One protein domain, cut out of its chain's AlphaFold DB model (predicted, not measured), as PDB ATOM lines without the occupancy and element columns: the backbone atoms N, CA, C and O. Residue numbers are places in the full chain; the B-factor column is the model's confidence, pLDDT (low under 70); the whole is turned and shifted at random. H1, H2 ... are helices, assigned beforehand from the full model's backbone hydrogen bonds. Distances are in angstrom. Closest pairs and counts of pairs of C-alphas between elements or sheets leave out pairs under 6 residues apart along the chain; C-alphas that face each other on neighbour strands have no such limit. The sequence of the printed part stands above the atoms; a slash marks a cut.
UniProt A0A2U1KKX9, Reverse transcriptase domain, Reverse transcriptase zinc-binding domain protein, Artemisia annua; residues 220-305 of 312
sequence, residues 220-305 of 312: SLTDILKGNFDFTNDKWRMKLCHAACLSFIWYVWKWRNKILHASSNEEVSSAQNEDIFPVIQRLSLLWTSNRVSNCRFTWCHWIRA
ATOM      1  N   SER A 220      64.972  32.866 -26.347       57.69
ATOM      2  CA  SER A 220      64.753  33.814 -25.266       57.69
ATOM      3  C   SER A 220      63.568  34.696 -25.652       57.69
ATOM      4  O   SER A 220      63.367  34.993 -26.835       57.69
ATOM      5  N   LEU A 221      62.812  35.190 -24.670       58.16
ATOM      6  CA  LEU A 221      61.829  36.246 -24.915       58.16
ATOM      7  C   LEU A 221      62.452  37.391 -25.737       58.16
ATOM      8  O   LEU A 221      61.796  37.957 -26.603       58.16
ATOM      9  N   THR A 222      63.745  37.674 -25.541       64.06
ATOM     10  CA  THR A 222      64.485  38.667 -26.329       64.06
ATOM     11  C   THR A 222      64.622  38.303 -27.802       64.06
ATOM     12  O   THR A 222      64.571  39.195 -28.640       64.06
ATOM     13  N   ASP A 223      64.787  37.026 -28.139       66.38
ATOM     14  CA  ASP A 223      64.897  36.569 -29.527       66.38
ATOM     15  C   ASP A 223      63.531  36.555 -30.208       66.38
ATOM     16  O   ASP A 223      63.425  36.950 -31.369       66.38
ATOM     17  N   ILE A 224      62.476  36.206 -29.457       71.88
ATOM     18  CA  ILE A 224      61.086  36.319 -29.913       71.88
ATOM     19  C   ILE A 224      60.748  37.778 -30.218       71.88
ATOM     20  O   ILE A 224      60.229  38.057 -31.290       71.88
ATOM     21  N   LEU A 225      61.075  38.704 -29.310       69.81
ATOM     22  CA  LEU A 225      60.801  40.138 -29.467       69.81
ATOM     23  C   LEU A 225      61.629  40.787 -30.584       69.81
ATOM     24  O   LEU A 225      61.176  41.738 -31.217       69.81
ATOM     25  N   LYS A 226      62.851  40.297 -30.823       74.69
ATOM     26  CA  LYS A 226      63.725  40.783 -31.902       74.69
ATOM     27  C   LYS A 226      63.450  40.101 -33.245       74.69
ATOM     28  O   LYS A 226      64.002  40.529 -34.255       74.69
ATOM     29  N   GLY A 227      62.612  39.065 -33.276       68.25
ATOM     30  CA  GLY A 227      62.315  38.292 -34.478       68.25
ATOM     31  C   GLY A 227      63.500  37.492 -35.021       68.25
ATOM     32  O   GLY A 227      63.576  37.266 -36.230       68.25
ATOM     33  N   ASN A 228      64.444  37.112 -34.157       67.12
ATOM     34  CA  ASN A 228      65.679  36.442 -34.551       67.12
ATOM     35  C   ASN A 228      65.472  34.920 -34.601       67.12
ATOM     36  O   ASN A 228      65.722  34.210 -33.627       67.12
ATOM     37  N   PHE A 229      64.937  34.433 -35.722       65.62
ATOM     38  CA  PHE A 229      64.528  33.039 -35.893       65.62
ATOM     39  C   PHE A 229      65.501  32.240 -36.776       65.62
ATOM     40  O   PHE A 229      65.409  32.272 -37.994       65.62
ATOM     41  N   ASP A 230      66.365  31.417 -36.177       59.62
ATOM     42  CA  ASP A 230      67.386  30.647 -36.920       59.62
ATOM     43  C   ASP A 230      66.882  29.334 -37.567       59.62
ATOM     44  O   ASP A 230      67.676  28.531 -38.059       59.62
ATOM     45  N   PHE A 231      65.573  29.053 -37.554       57.62
ATOM     46  CA  PHE A 231      65.039  27.779 -38.068       57.62
ATOM     47  C   PHE A 231      64.741  27.788 -39.576       57.62
ATOM     48  O   PHE A 231      64.439  26.739 -40.142       57.62
ATOM     49  N   THR A 232      64.810  28.944 -40.242       58.59
ATOM     50  CA  THR A 232      64.552  29.063 -41.682       58.59
ATOM     51  C   THR A 232      65.356  30.200 -42.308       58.59
ATOM     52  O   THR A 232      65.419  31.298 -41.770       58.59
ATOM     53  N   ASN A 233      65.930  29.961 -43.492       59.62
ATOM     54  CA  ASN A 233      66.590  31.011 -44.283       59.62
ATOM     55  C   ASN A 233      65.581  31.912 -45.022       59.62
ATOM     56  O   ASN A 233      65.963  32.903 -45.646       59.62
ATOM     57  N   ASP A 234      64.296  31.558 -44.980       64.31
ATOM     58  CA  ASP A 234      63.220  32.317 -45.603       64.31
ATOM     59  C   ASP A 234      62.787  33.479 -44.697       64.31
ATOM     60  O   ASP A 234      62.117  33.294 -43.672       64.31
ATOM     61  N   LYS A 235      63.157  34.700 -45.104       68.81
ATOM     62  CA  LYS A 235      62.834  35.947 -44.394       68.81
ATOM     63  C   LYS A 235      61.333  36.143 -44.173       68.81
ATOM     64  O   LYS A 235      60.955  36.809 -43.209       68.81
ATOM     65  N   TRP A 236      60.477  35.592 -45.029       67.75
ATOM     66  CA  TRP A 236      59.030  35.740 -44.898       67.75
ATOM     67  C   TRP A 236      58.446  34.801 -43.854       67.75
ATOM     68  O   TRP A 236      57.677  35.251 -43.004       67.75
ATOM     69  N   ARG A 237      58.889  33.540 -43.831       64.06
ATOM     70  CA  ARG A 237      58.518  32.589 -42.768       64.06
ATOM     71  C   ARG A 237      58.925  33.107 -41.389       64.06
ATOM     72  O   ARG A 237      58.135  33.021 -40.454       64.06
ATOM     73  N   MET A 238      60.104  33.728 -41.278       70.88
ATOM     74  CA  MET A 238      60.536  34.378 -40.034       70.88
ATOM     75  C   MET A 238      59.589  35.507 -39.607       70.88
ATOM     76  O   MET A 238      59.183  35.558 -38.450       70.88
ATOM     77  N   LYS A 239      59.189  36.390 -40.533       72.81
ATOM     78  CA  LYS A 239      58.243  37.483 -40.242       72.81
ATOM     79  C   LYS A 239      56.871  36.968 -39.811       72.81
ATOM     80  O   LYS A 239      56.265  37.556 -38.918       72.81
ATOM     81  N   LEU A 240      56.388  35.893 -40.430       72.75
ATOM     82  CA  LEU A 240      55.089  35.306 -40.113       72.75
ATOM     83  C   LEU A 240      55.090  34.660 -38.720       72.75
ATOM     84  O   LEU A 240      54.196  34.917 -37.915       72.75
ATOM     85  N   CYS A 241      56.141  33.906 -38.392       72.31
ATOM     86  CA  CYS A 241      56.329  33.364 -37.049       72.31
ATOM     87  C   CYS A 241      56.503  34.464 -35.996       72.31
ATOM     88  O   CYS A 241      55.901  34.370 -34.927       72.31
ATOM     89  N   HIS A 242      57.248  35.531 -36.308       77.00
ATOM     90  CA  HIS A 242      57.383  36.689 -35.422       77.00
ATOM     91  C   HIS A 242      56.020  37.288 -35.078       77.00
ATOM     92  O   HIS A 242      55.722  37.546 -33.915       77.00
ATOM     93  N   ALA A 243      55.171  37.463 -36.087       75.75
ATOM     94  CA  ALA A 243      53.847  38.029 -35.920       75.75
ATOM     95  C   ALA A 243      52.952  37.185 -35.026       75.75
ATOM     96  O   ALA A 243      52.369  37.711 -34.086       75.75
ATOM     97  N   ALA A 244      52.899  35.876 -35.283       78.56
ATOM     98  CA  ALA A 244      52.137  34.949 -34.459       78.56
ATOM     99  C   ALA A 244      52.608  34.996 -32.996       78.56
ATOM    100  O   ALA A 244      51.785  35.046 -32.083       78.56
ATOM    101  N   CYS A 245      53.925  35.065 -32.768       80.56
ATOM    102  CA  CYS A 245      54.483  35.178 -31.423       80.56
ATOM    103  C   CYS A 245      54.127  36.510 -30.747       80.56
ATOM    104  O   CYS A 245      53.726  36.510 -29.587       80.56
ATOM    105  N   LEU A 246      54.230  37.643 -31.451       82.19
ATOM    106  CA  LEU A 246      53.870  38.954 -30.898       82.19
ATOM    107  C   LEU A 246      52.368  39.069 -30.626       82.19
ATOM    108  O   LEU A 246      51.983  39.600 -29.587       82.19
ATOM    109  N   SER A 247      51.520  38.548 -31.515       82.62
ATOM    110  CA  SER A 247      50.069  38.491 -31.312       82.62
ATOM    111  C   SER A 247      49.709  37.643 -30.095       82.62
ATOM    112  O   SER A 247      48.876  38.060 -29.293       82.62
ATOM    113  N   PHE A 248      50.373  36.498 -29.919       83.06
ATOM    114  CA  PHE A 248      50.223  35.656 -28.733       83.06
ATOM    115  C   PHE A 248      50.655  36.397 -27.459       83.06
ATOM    116  O   PHE A 248      49.860  36.524 -26.532       83.06
ATOM    117  N   ILE A 249      51.872  36.954 -27.427       82.56
ATOM    118  CA  ILE A 249      52.413  37.676 -26.261       82.56
ATOM    119  C   ILE A 249      51.520  38.858 -25.880       82.56
ATOM    120  O   ILE A 249      51.183  39.025 -24.708       82.56
ATOM    121  N   TRP A 250      51.115  39.668 -26.859       84.38
ATOM    122  CA  TRP A 250      50.253  40.821 -26.621       84.38
ATOM    123  C   TRP A 250      48.904  40.406 -26.038       84.38
ATOM    124  O   TRP A 250      48.414  41.042 -25.106       84.38
ATOM    125  N   TYR A 251      48.308  39.330 -26.552       83.94
ATOM    126  CA  TYR A 251      47.005  38.893 -26.076       83.94
ATOM    127  C   TYR A 251      47.076  38.270 -24.682       83.94
ATOM    128  O   TYR A 251      46.230  38.571 -23.845       83.94
ATOM    129  N   VAL A 252      48.121  37.489 -24.390       82.69
ATOM    130  CA  VAL A 252      48.395  36.986 -23.034       82.69
ATOM    131  C   VAL A 252      48.588  38.147 -22.056       82.69
ATOM    132  O   VAL A 252      48.022  38.133 -20.963       82.69
ATOM    133  N   TRP A 253      49.334  39.184 -22.450       85.81
ATOM    134  CA  TRP A 253      49.498  40.395 -21.645       85.81
ATOM    135  C   TRP A 253      48.163  41.120 -21.416       85.81
ATOM    136  O   TRP A 253      47.836  41.463 -20.281       85.81
ATOM    137  N   LYS A 254      47.358  41.298 -22.471       83.88
ATOM    138  CA  LYS A 254      46.036  41.936 -22.394       83.88
ATOM    139  C   LYS A 254      45.088  41.160 -21.478       83.88
ATOM    140  O   LYS A 254      44.432  41.767 -20.636       83.88
ATOM    141  N   TRP A 255      45.032  39.838 -21.628       85.94
ATOM    142  CA  TRP A 255      44.223  38.944 -20.800       85.94
ATOM    143  C   TRP A 255      44.651  39.000 -19.330       85.94
ATOM    144  O   TRP A 255      43.819  39.216 -18.450       85.94
ATOM    145  N   ARG A 256      45.960  38.937 -19.056       84.81
ATOM    146  CA  ARG A 256      46.497  39.086 -17.698       84.81
ATOM    147  C   ARG A 256      46.123  40.436 -17.080       84.81
ATOM    148  O   ARG A 256      45.732  40.479 -15.919       84.81
ATOM    149  N   ASN A 257      46.217  41.528 -17.836       83.69
ATOM    150  CA  ASN A 257      45.843  42.853 -17.339       83.69
ATOM    151  C   ASN A 257      44.340  42.992 -17.094       83.69
ATOM    152  O   ASN A 257      43.951  43.652 -16.137       83.69
ATOM    153  N   LYS A 258      43.502  42.344 -17.909       83.06
ATOM    154  CA  LYS A 258      42.053  42.274 -17.682       83.06
ATOM    155  C   LYS A 258      41.732  41.611 -16.338       83.06
ATOM    156  O   LYS A 258      40.848  42.084 -15.641       83.06
ATOM    157  N   ILE A 259      42.478  40.571 -15.957       82.56
ATOM    158  CA  ILE A 259      42.345  39.913 -14.647       82.56
ATOM    159  C   ILE A 259      42.865  40.808 -13.515       82.56
ATOM    160  O   ILE A 259      42.205  40.946 -12.492       82.56
ATOM    161  N   LEU A 260      44.044  41.417 -13.683       80.00
ATOM    162  CA  LEU A 260      44.689  42.215 -12.631       80.00
ATOM    163  C   LEU A 260      43.961  43.527 -12.310       80.00
ATOM    164  O   LEU A 260      44.050  44.001 -11.182       80.00
ATOM    165  N   HIS A 261      43.283  44.118 -13.293       82.94
ATOM    166  CA  HIS A 261      42.581  45.396 -13.154       82.94
ATOM    167  C   HIS A 261      41.052  45.250 -13.138       82.94
ATOM    168  O   HIS A 261      40.345  46.243 -13.296       82.94
ATOM    169  N   ALA A 262      40.538  44.029 -12.964       84.88
ATOM    170  CA  ALA A 262      39.115  43.796 -12.759       84.88
ATOM    171  C   ALA A 262      38.652  44.468 -11.458       84.88
ATOM    172  O   ALA A 262      39.319  44.380 -10.426       84.88
ATOM    173  N   SER A 263      37.506  45.145 -11.514       79.06
ATOM    174  CA  SER A 263      36.955  45.898 -10.380       79.06
ATOM    175  C   SER A 263      36.069  45.027  -9.483       79.06
ATOM    176  O   SER A 263      35.734  45.433  -8.372       79.06
ATOM    177  N   SER A 264      35.698  43.825  -9.942       84.50
ATOM    178  CA  SER A 264      34.870  42.870  -9.201       84.50
ATOM    179  C   SER A 264      35.352  41.418  -9.343       84.50
ATOM    180  O   SER A 264      35.988  41.032 -10.325       84.50
ATOM    181  N   ASN A 265      35.007  40.573  -8.366       74.12
ATOM    182  CA  ASN A 265      35.328  39.138  -8.395       74.12
ATOM    183  C   ASN A 265      34.586  38.375  -9.511       74.12
ATOM    184  O   ASN A 265      35.073  37.350  -9.999       74.12
ATOM    185  N   GLU A 266      33.426  38.878  -9.941       76.56
ATOM    186  CA  GLU A 266      32.674  38.338 -11.080       76.56
ATOM    187  C   GLU A 266      33.411  38.594 -12.405       76.56
ATOM    188  O   GLU A 266      33.515  37.695 -13.241       76.56
ATOM    189  N   GLU A 267      34.019  39.774 -12.568       76.50
ATOM    190  CA  GLU A 267      34.854  40.109 -13.730       76.50
ATOM    191  C   GLU A 267      36.129  39.259 -13.802       76.50
ATOM    192  O   GLU A 267      36.506  38.812 -14.888       76.50
ATOM    193  N   VAL A 268      36.763  38.980 -12.655       75.50
ATOM    194  CA  VAL A 268      37.924  38.074 -12.571       75.50
ATOM    195  C   VAL A 268      37.544  36.667 -13.032       75.50
ATOM    196  O   VAL A 268      38.235  36.086 -13.870       75.50
ATOM    197  N   SER A 269      36.430  36.138 -12.524       73.94
ATOM    198  CA  SER A 269      35.958  34.784 -12.843       73.94
ATOM    199  C   SER A 269      35.554  34.656 -14.317       73.94
ATOM    200  O   SER A 269      35.872  33.667 -14.975       73.94
ATOM    201  N   SER A 270      34.913  35.691 -14.867       81.44
ATOM    202  CA  SER A 270      34.574  35.782 -16.291       81.44
ATOM    203  C   SER A 270      35.823  35.830 -17.181       81.44
ATOM    204  O   SER A 270      35.913  35.099 -18.165       81.44
ATOM    205  N   ALA A 271      36.830  36.629 -16.810       77.12
ATOM    206  CA  ALA A 271      38.080  36.729 -17.561       77.12
ATOM    207  C   ALA A 271      38.927  35.445 -17.494       77.12
ATOM    208  O   ALA A 271      39.557  35.085 -18.486       77.12
ATOM    209  N   GLN A 272      38.937  34.730 -16.364       77.94
ATOM    210  CA  GLN A 272      39.665  33.460 -16.220       77.94
ATOM    211  C   GLN A 272      39.085  32.330 -17.080       77.94
ATOM    212  O   GLN A 272      39.842  31.483 -17.548       77.94
ATOM    213  N   ASN A 273      37.772  32.343 -17.314       81.94
ATOM    214  CA  ASN A 273      37.072  31.335 -18.115       81.94
ATOM    215  C   ASN A 273      37.042  31.657 -19.623       81.94
ATOM    216  O   ASN A 273      36.482  30.889 -20.405       81.94
ATOM    217  N   GLU A 274      37.619  32.785 -20.049       83.81
ATOM    218  CA  GLU A 274      37.688  33.182 -21.457       83.81
ATOM    219  C   GLU A 274      38.727  32.340 -22.217       83.81
ATOM    220  O   GLU A 274      39.918  32.367 -21.902       83.81
ATOM    221  N   ASP A 275      38.296  31.625 -23.263       81.44
ATOM    222  CA  ASP A 275      39.221  30.974 -24.193       81.44
ATOM    223  C   ASP A 275      39.895  32.025 -25.088       81.44
ATOM    224  O   ASP A 275      39.300  32.608 -25.998       81.44
ATOM    225  N   ILE A 276      41.176  32.255 -24.822       81.44
ATOM    226  CA  ILE A 276      41.992  33.246 -25.518       81.44
ATOM    227  C   ILE A 276      42.488  32.774 -26.894       81.44
ATOM    228  O   ILE A 276      42.890  33.594 -27.728       81.44
ATOM    229  N   PHE A 277      42.475  31.465 -27.165       78.19
ATOM    230  CA  PHE A 277      43.096  30.897 -28.362       78.19
ATOM    231  C   PHE A 277      42.399  31.303 -29.670       78.19
ATOM    232  O   PHE A 277      43.113  31.711 -30.593       78.19
ATOM    233  N   PRO A 278      41.056  31.287 -29.795       81.94
ATOM    234  CA  PRO A 278      40.370  31.695 -31.022       81.94
ATOM    235  C   PRO A 278      40.695  33.132 -31.444       81.94
ATOM    236  O   PRO A 278      40.854  33.426 -32.633       81.94
ATOM    237  N   VAL A 279      40.849  34.041 -30.477       80.44
ATOM    238  CA  VAL A 279      41.159  35.447 -30.756       80.44
ATOM    239  C   VAL A 279      42.607  35.614 -31.201       80.44
ATOM    240  O   VAL A 279      42.868  36.325 -32.174       80.44
ATOM    241  N   ILE A 280      43.545  34.914 -30.560       80.00
ATOM    242  CA  ILE A 280      44.952  34.894 -30.982       80.00
ATOM    243  C   ILE A 280      45.073  34.365 -32.412       80.00
ATOM    244  O   ILE A 280      45.786  34.957 -33.224       80.00
ATOM    245  N   GLN A 281      44.351  33.292 -32.741       77.25
ATOM    246  CA  GLN A 281      44.322  32.733 -34.092       77.25
ATOM    247  C   GLN A 281      43.798  33.759 -35.098       77.25
ATOM    248  O   GLN A 281      44.462  34.027 -36.098       77.25
ATOM    249  N   ARG A 282      42.655  34.398 -34.815       80.75
ATOM    250  CA  ARG A 282      42.054  35.416 -35.690       80.75
ATOM    251  C   ARG A 282      42.964  36.626 -35.901       80.75
ATOM    252  O   ARG A 282      43.080  37.098 -37.027       80.75
ATOM    253  N   LEU A 283      43.609  37.124 -34.848       77.38
ATOM    254  CA  LEU A 283      44.521  38.268 -34.934       77.38
ATOM    255  C   LEU A 283      45.806  37.918 -35.683       77.38
ATOM    256  O   LEU A 283      46.250  38.706 -36.515       77.38
ATOM    257  N   SER A 284      46.352  36.726 -35.443       77.19
ATOM    258  CA  SER A 284      47.511  36.223 -36.184       77.19
ATOM    259  C   SER A 284      47.171  36.092 -37.672       77.19
ATOM    260  O   SER A 284      47.898  36.623 -38.505       77.19
ATOM    261  N   LEU A 285      46.017  35.494 -38.004       72.81
ATOM    262  CA  LEU A 285      45.481  35.387 -39.368       72.81
ATOM    263  C   LEU A 285      45.309  36.760 -40.034       72.81
ATOM    264  O   LEU A 285      45.837  36.970 -41.123       72.81
ATOM    265  N   LEU A 286      44.628  37.700 -39.376       73.62
ATOM    266  CA  LEU A 286      44.374  39.045 -39.905       73.62
ATOM    267  C   LEU A 286      45.674  39.812 -40.170       73.62
ATOM    268  O   LEU A 286      45.834  40.462 -41.203       73.62
ATOM    269  N   TRP A 287      46.623  39.730 -39.237       74.56
ATOM    270  CA  TRP A 287      47.918  40.377 -39.392       74.56
ATOM    271  C   TRP A 287      48.679  39.799 -40.587       74.56
ATOM    272  O   TRP A 287      49.254  40.546 -41.380       74.56
ATOM    273  N   THR A 288      48.657  38.472 -40.744       67.56
ATOM    274  CA  THR A 288      49.325  37.791 -41.859       67.56
ATOM    275  C   THR A 288      48.658  38.061 -43.204       67.56
ATOM    276  O   THR A 288      49.367  38.352 -44.164       67.56
ATOM    277  N   SER A 289      47.322  38.067 -43.280       68.38
ATOM    278  CA  SER A 289      46.596  38.342 -44.526       68.38
ATOM    279  C   SER A 289      46.798  39.778 -45.005       68.38
ATOM    280  O   SER A 289      46.912  40.016 -46.200       68.38
ATOM    281  N   ASN A 290      46.918  40.742 -44.087       68.81
ATOM    282  CA  ASN A 290      47.127  42.150 -44.439       68.81
ATOM    283  C   ASN A 290      48.542  42.466 -44.946       68.81
ATOM    284  O   ASN A 290      48.768  43.547 -45.485       68.81
ATOM    285  N   ARG A 291      49.510  41.561 -44.768       65.69
ATOM    286  CA  ARG A 291      50.896  41.749 -45.233       65.69
ATOM    287  C   ARG A 291      51.296  40.826 -46.377       65.69
ATOM    288  O   ARG A 291      52.417  40.943 -46.867       65.69
ATOM    289  N   VAL A 292      50.396  39.943 -46.804       57.56
ATOM    290  CA  VAL A 292      50.618  39.004 -47.901       57.56
ATOM    291  C   VAL A 292      49.476  39.159 -48.899       57.56
ATOM    292  O   VAL A 292      48.394  38.615 -48.710       57.56
ATOM    293  N   SER A 293      49.719  39.909 -49.975       54.78
ATOM    294  CA  SER A 293      48.712  40.185 -51.008       54.78
ATOM    295  C   SER A 293      48.375  38.976 -51.892       54.78
ATOM    296  O   SER A 293      47.350  39.003 -52.562       54.78
ATOM    297  N   ASN A 294      49.199  37.915 -51.884       52.41
ATOM    298  CA  ASN A 294      49.128  36.823 -52.869       52.41
ATOM    299  C   ASN A 294      48.833  35.415 -52.314       52.41
ATOM    300  O   ASN A 294      48.843  34.463 -53.087       52.41
ATOM    301  N   CYS A 295      48.508  35.244 -51.028       53.00
ATOM    302  CA  CYS A 295      48.232  33.910 -50.473       53.00
ATOM    303  C   CYS A 295      46.900  33.841 -49.718       53.00
ATOM    304  O   CYS A 295      46.657  34.597 -48.777       53.00
ATOM    305  N   ARG A 296      46.055  32.857 -50.066       54.34
ATOM    306  CA  ARG A 296      44.908  32.456 -49.235       54.34
ATOM    307  C   ARG A 296      45.425  31.722 -47.994       54.34
ATOM    308  O   ARG A 296      45.617  30.513 -48.006       54.34
ATOM    309  N   PHE A 297      45.669  32.474 -46.926       57.88
ATOM    310  CA  PHE A 297      46.126  31.954 -45.639       57.88
ATOM    311  C   PHE A 297      44.957  31.352 -44.842       57.88
ATOM    312  O   PHE A 297      43.997  32.053 -44.522       57.88
ATOM    313  N   THR A 298      45.029  30.065 -44.485       63.19
ATOM    314  CA  THR A 298      44.114  29.450 -43.506       63.19
ATOM    315  C   THR A 298      44.905  28.806 -42.373       63.19
ATOM    316  O   THR A 298      45.929  28.161 -42.594       63.19
ATOM    317  N   TRP A 299      44.417  28.950 -41.141       59.53
ATOM    318  CA  TRP A 299      45.107  28.448 -39.947       59.53
ATOM    319  C   TRP A 299      45.280  26.924 -39.959       59.53
ATOM    320  O   TRP A 299      46.329  26.401 -39.594       59.53
ATOM    321  N   CYS A 300      44.271  26.205 -40.462       54.88
ATOM    322  CA  CYS A 300      44.332  24.753 -40.624       54.88
ATOM    323  C   CYS A 300      45.428  24.317 -41.612       54.88
ATOM    324  O   CYS A 300      46.066  23.290 -41.390       54.88
ATOM    325  N   HIS A 301      45.666  25.085 -42.681       58.56
ATOM    326  CA  HIS A 301      46.734  24.808 -43.649       58.56
ATOM    327  C   HIS A 301      48.112  25.179 -43.093       58.56
ATOM    328  O   HIS A 301      49.047  24.405 -43.257       58.56
ATOM    329  N   TRP A 302      48.218  26.267 -42.322       60.47
ATOM    330  CA  TRP A 302      49.446  26.641 -41.607       60.47
ATOM    331  C   TRP A 302      49.917  25.571 -40.611       60.47
ATOM    332  O   TRP A 302      51.096  25.237 -40.590       60.47
ATOM    333  N   ILE A 303      49.007  24.998 -39.815       53.59
ATOM    334  CA  ILE A 303      49.351  23.929 -38.860       53.59
ATOM    335  C   ILE A 303      49.834  22.668 -39.588       53.59
ATOM    336  O   ILE A 303      50.733  21.980 -39.107       53.59
ATOM    337  N   ARG A 304      49.219  22.344 -40.731       46.62
ATOM    338  CA  ARG A 304      49.465  21.089 -41.456       46.62
ATOM    339  C   ARG A 304      50.666  21.155 -42.402       46.62
ATOM    340  O   ARG A 304      51.360  20.155 -42.538       46.62
ATOM    341  N   ALA A 305      50.898  22.294 -43.054       47.56
ATOM    342  CA  ALA A 305      51.907  22.459 -44.101       47.56
ATOM    343  C   ALA A 305      52.410  23.922 -44.196       47.56
ATOM    344  O   ALA A 305      52.204  24.598 -45.208       47.56
TER     345      ALA A 305
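Overview. This is residues 220 to 305 of the 312 residues of the protein "Reverse transcriptase domain, Reverse transcriptase zinc-binding domain protein" of Artemisia annua (UniProt A0A2U1KKX9). One long helix, H2, makes the long axis, with the short H1 on one side of it; on the other side the chain folds back as H3 near the far end of H2 and then H4, which crosses the earlier half of H2. H5 is a small last helix beside H4, turned across it and apart from H2. The printed part has 86 residues with five named helices, H1 to H5 in order along the chain, no named strand, and the class all helix. It is loose, with a radius of gyration of the C-alphas of 15.6 A, and elongated, spanning 48 by 29 by 21 A.

Arrangement. Start at H1, residues 221 to 226, and look across to H2, residues 235 to 260, the hub, which touches three other helices. H1 touches residues 242 to 246 of H2 alone, at a steep tilt of 51 degrees, opposite ways; the closest C-alphas, those of Ile 224 and His 242, are 6.6 A apart. Go on to H3, residues 265 to 272, which forms a helical hairpin with H2 at a shallow tilt of 17 degrees, opposite ways. It touches residues 255 to 260 of H2 alone, and the closest C-alphas, those of Ile 259 and Val 268, are 5.2 A apart. Next comes H4, residues 277 to 289, which touches residues 240 to 251 of H2 alone and runs opposite ways to it. Their steep tilt of 37 degrees is only just past shallow, and the closest C-alphas, those of Ala 244 and Ser 284, are 5.1 A apart. One of these three touching pairs is at a shallow tilt, and the helix packing is mostly crossed, but only just. H5, residues 299 to 304, is close to H4 but not clearly touching, about perpendicular at 88 degrees; the closest C-alphas, those of Leu 285 and Trp 299, are 7.0 A apart. H3 and H4 are apart, and so are H2 and H5. In H1, H2, H3, H4 and H5 every O i to N i+4 pair is within hydrogen-bond range.

Along the chain. Find C-alpha 221 at (61.829, 36.246, -24.915), where H1 begins its six residues. From C-alpha 235 at (62.834, 35.947, -44.394), H2 runs 37.1 A to C-alpha 260 at (44.689, 42.215, -12.631). H3 covers 10.6 A and H4 18.1 A from first to last C-alpha. H5 ends at C-alpha 304, at (49.465, 21.089, -41.456).

Size, cuts and confidence. Look at Asn 233 and Ser 264 for the two C-alphas farthest apart, 48.8 A. The printed part has no cut. The links H2 to H3 and H3 to H4 are tight, H1 to H2 and H4 to H5 are short, and no link is long. The mean pLDDT of the printed part is 72.0; 34 residues are under 70, namely 220 to 223, 225, 227 to 237 and 288 to 305.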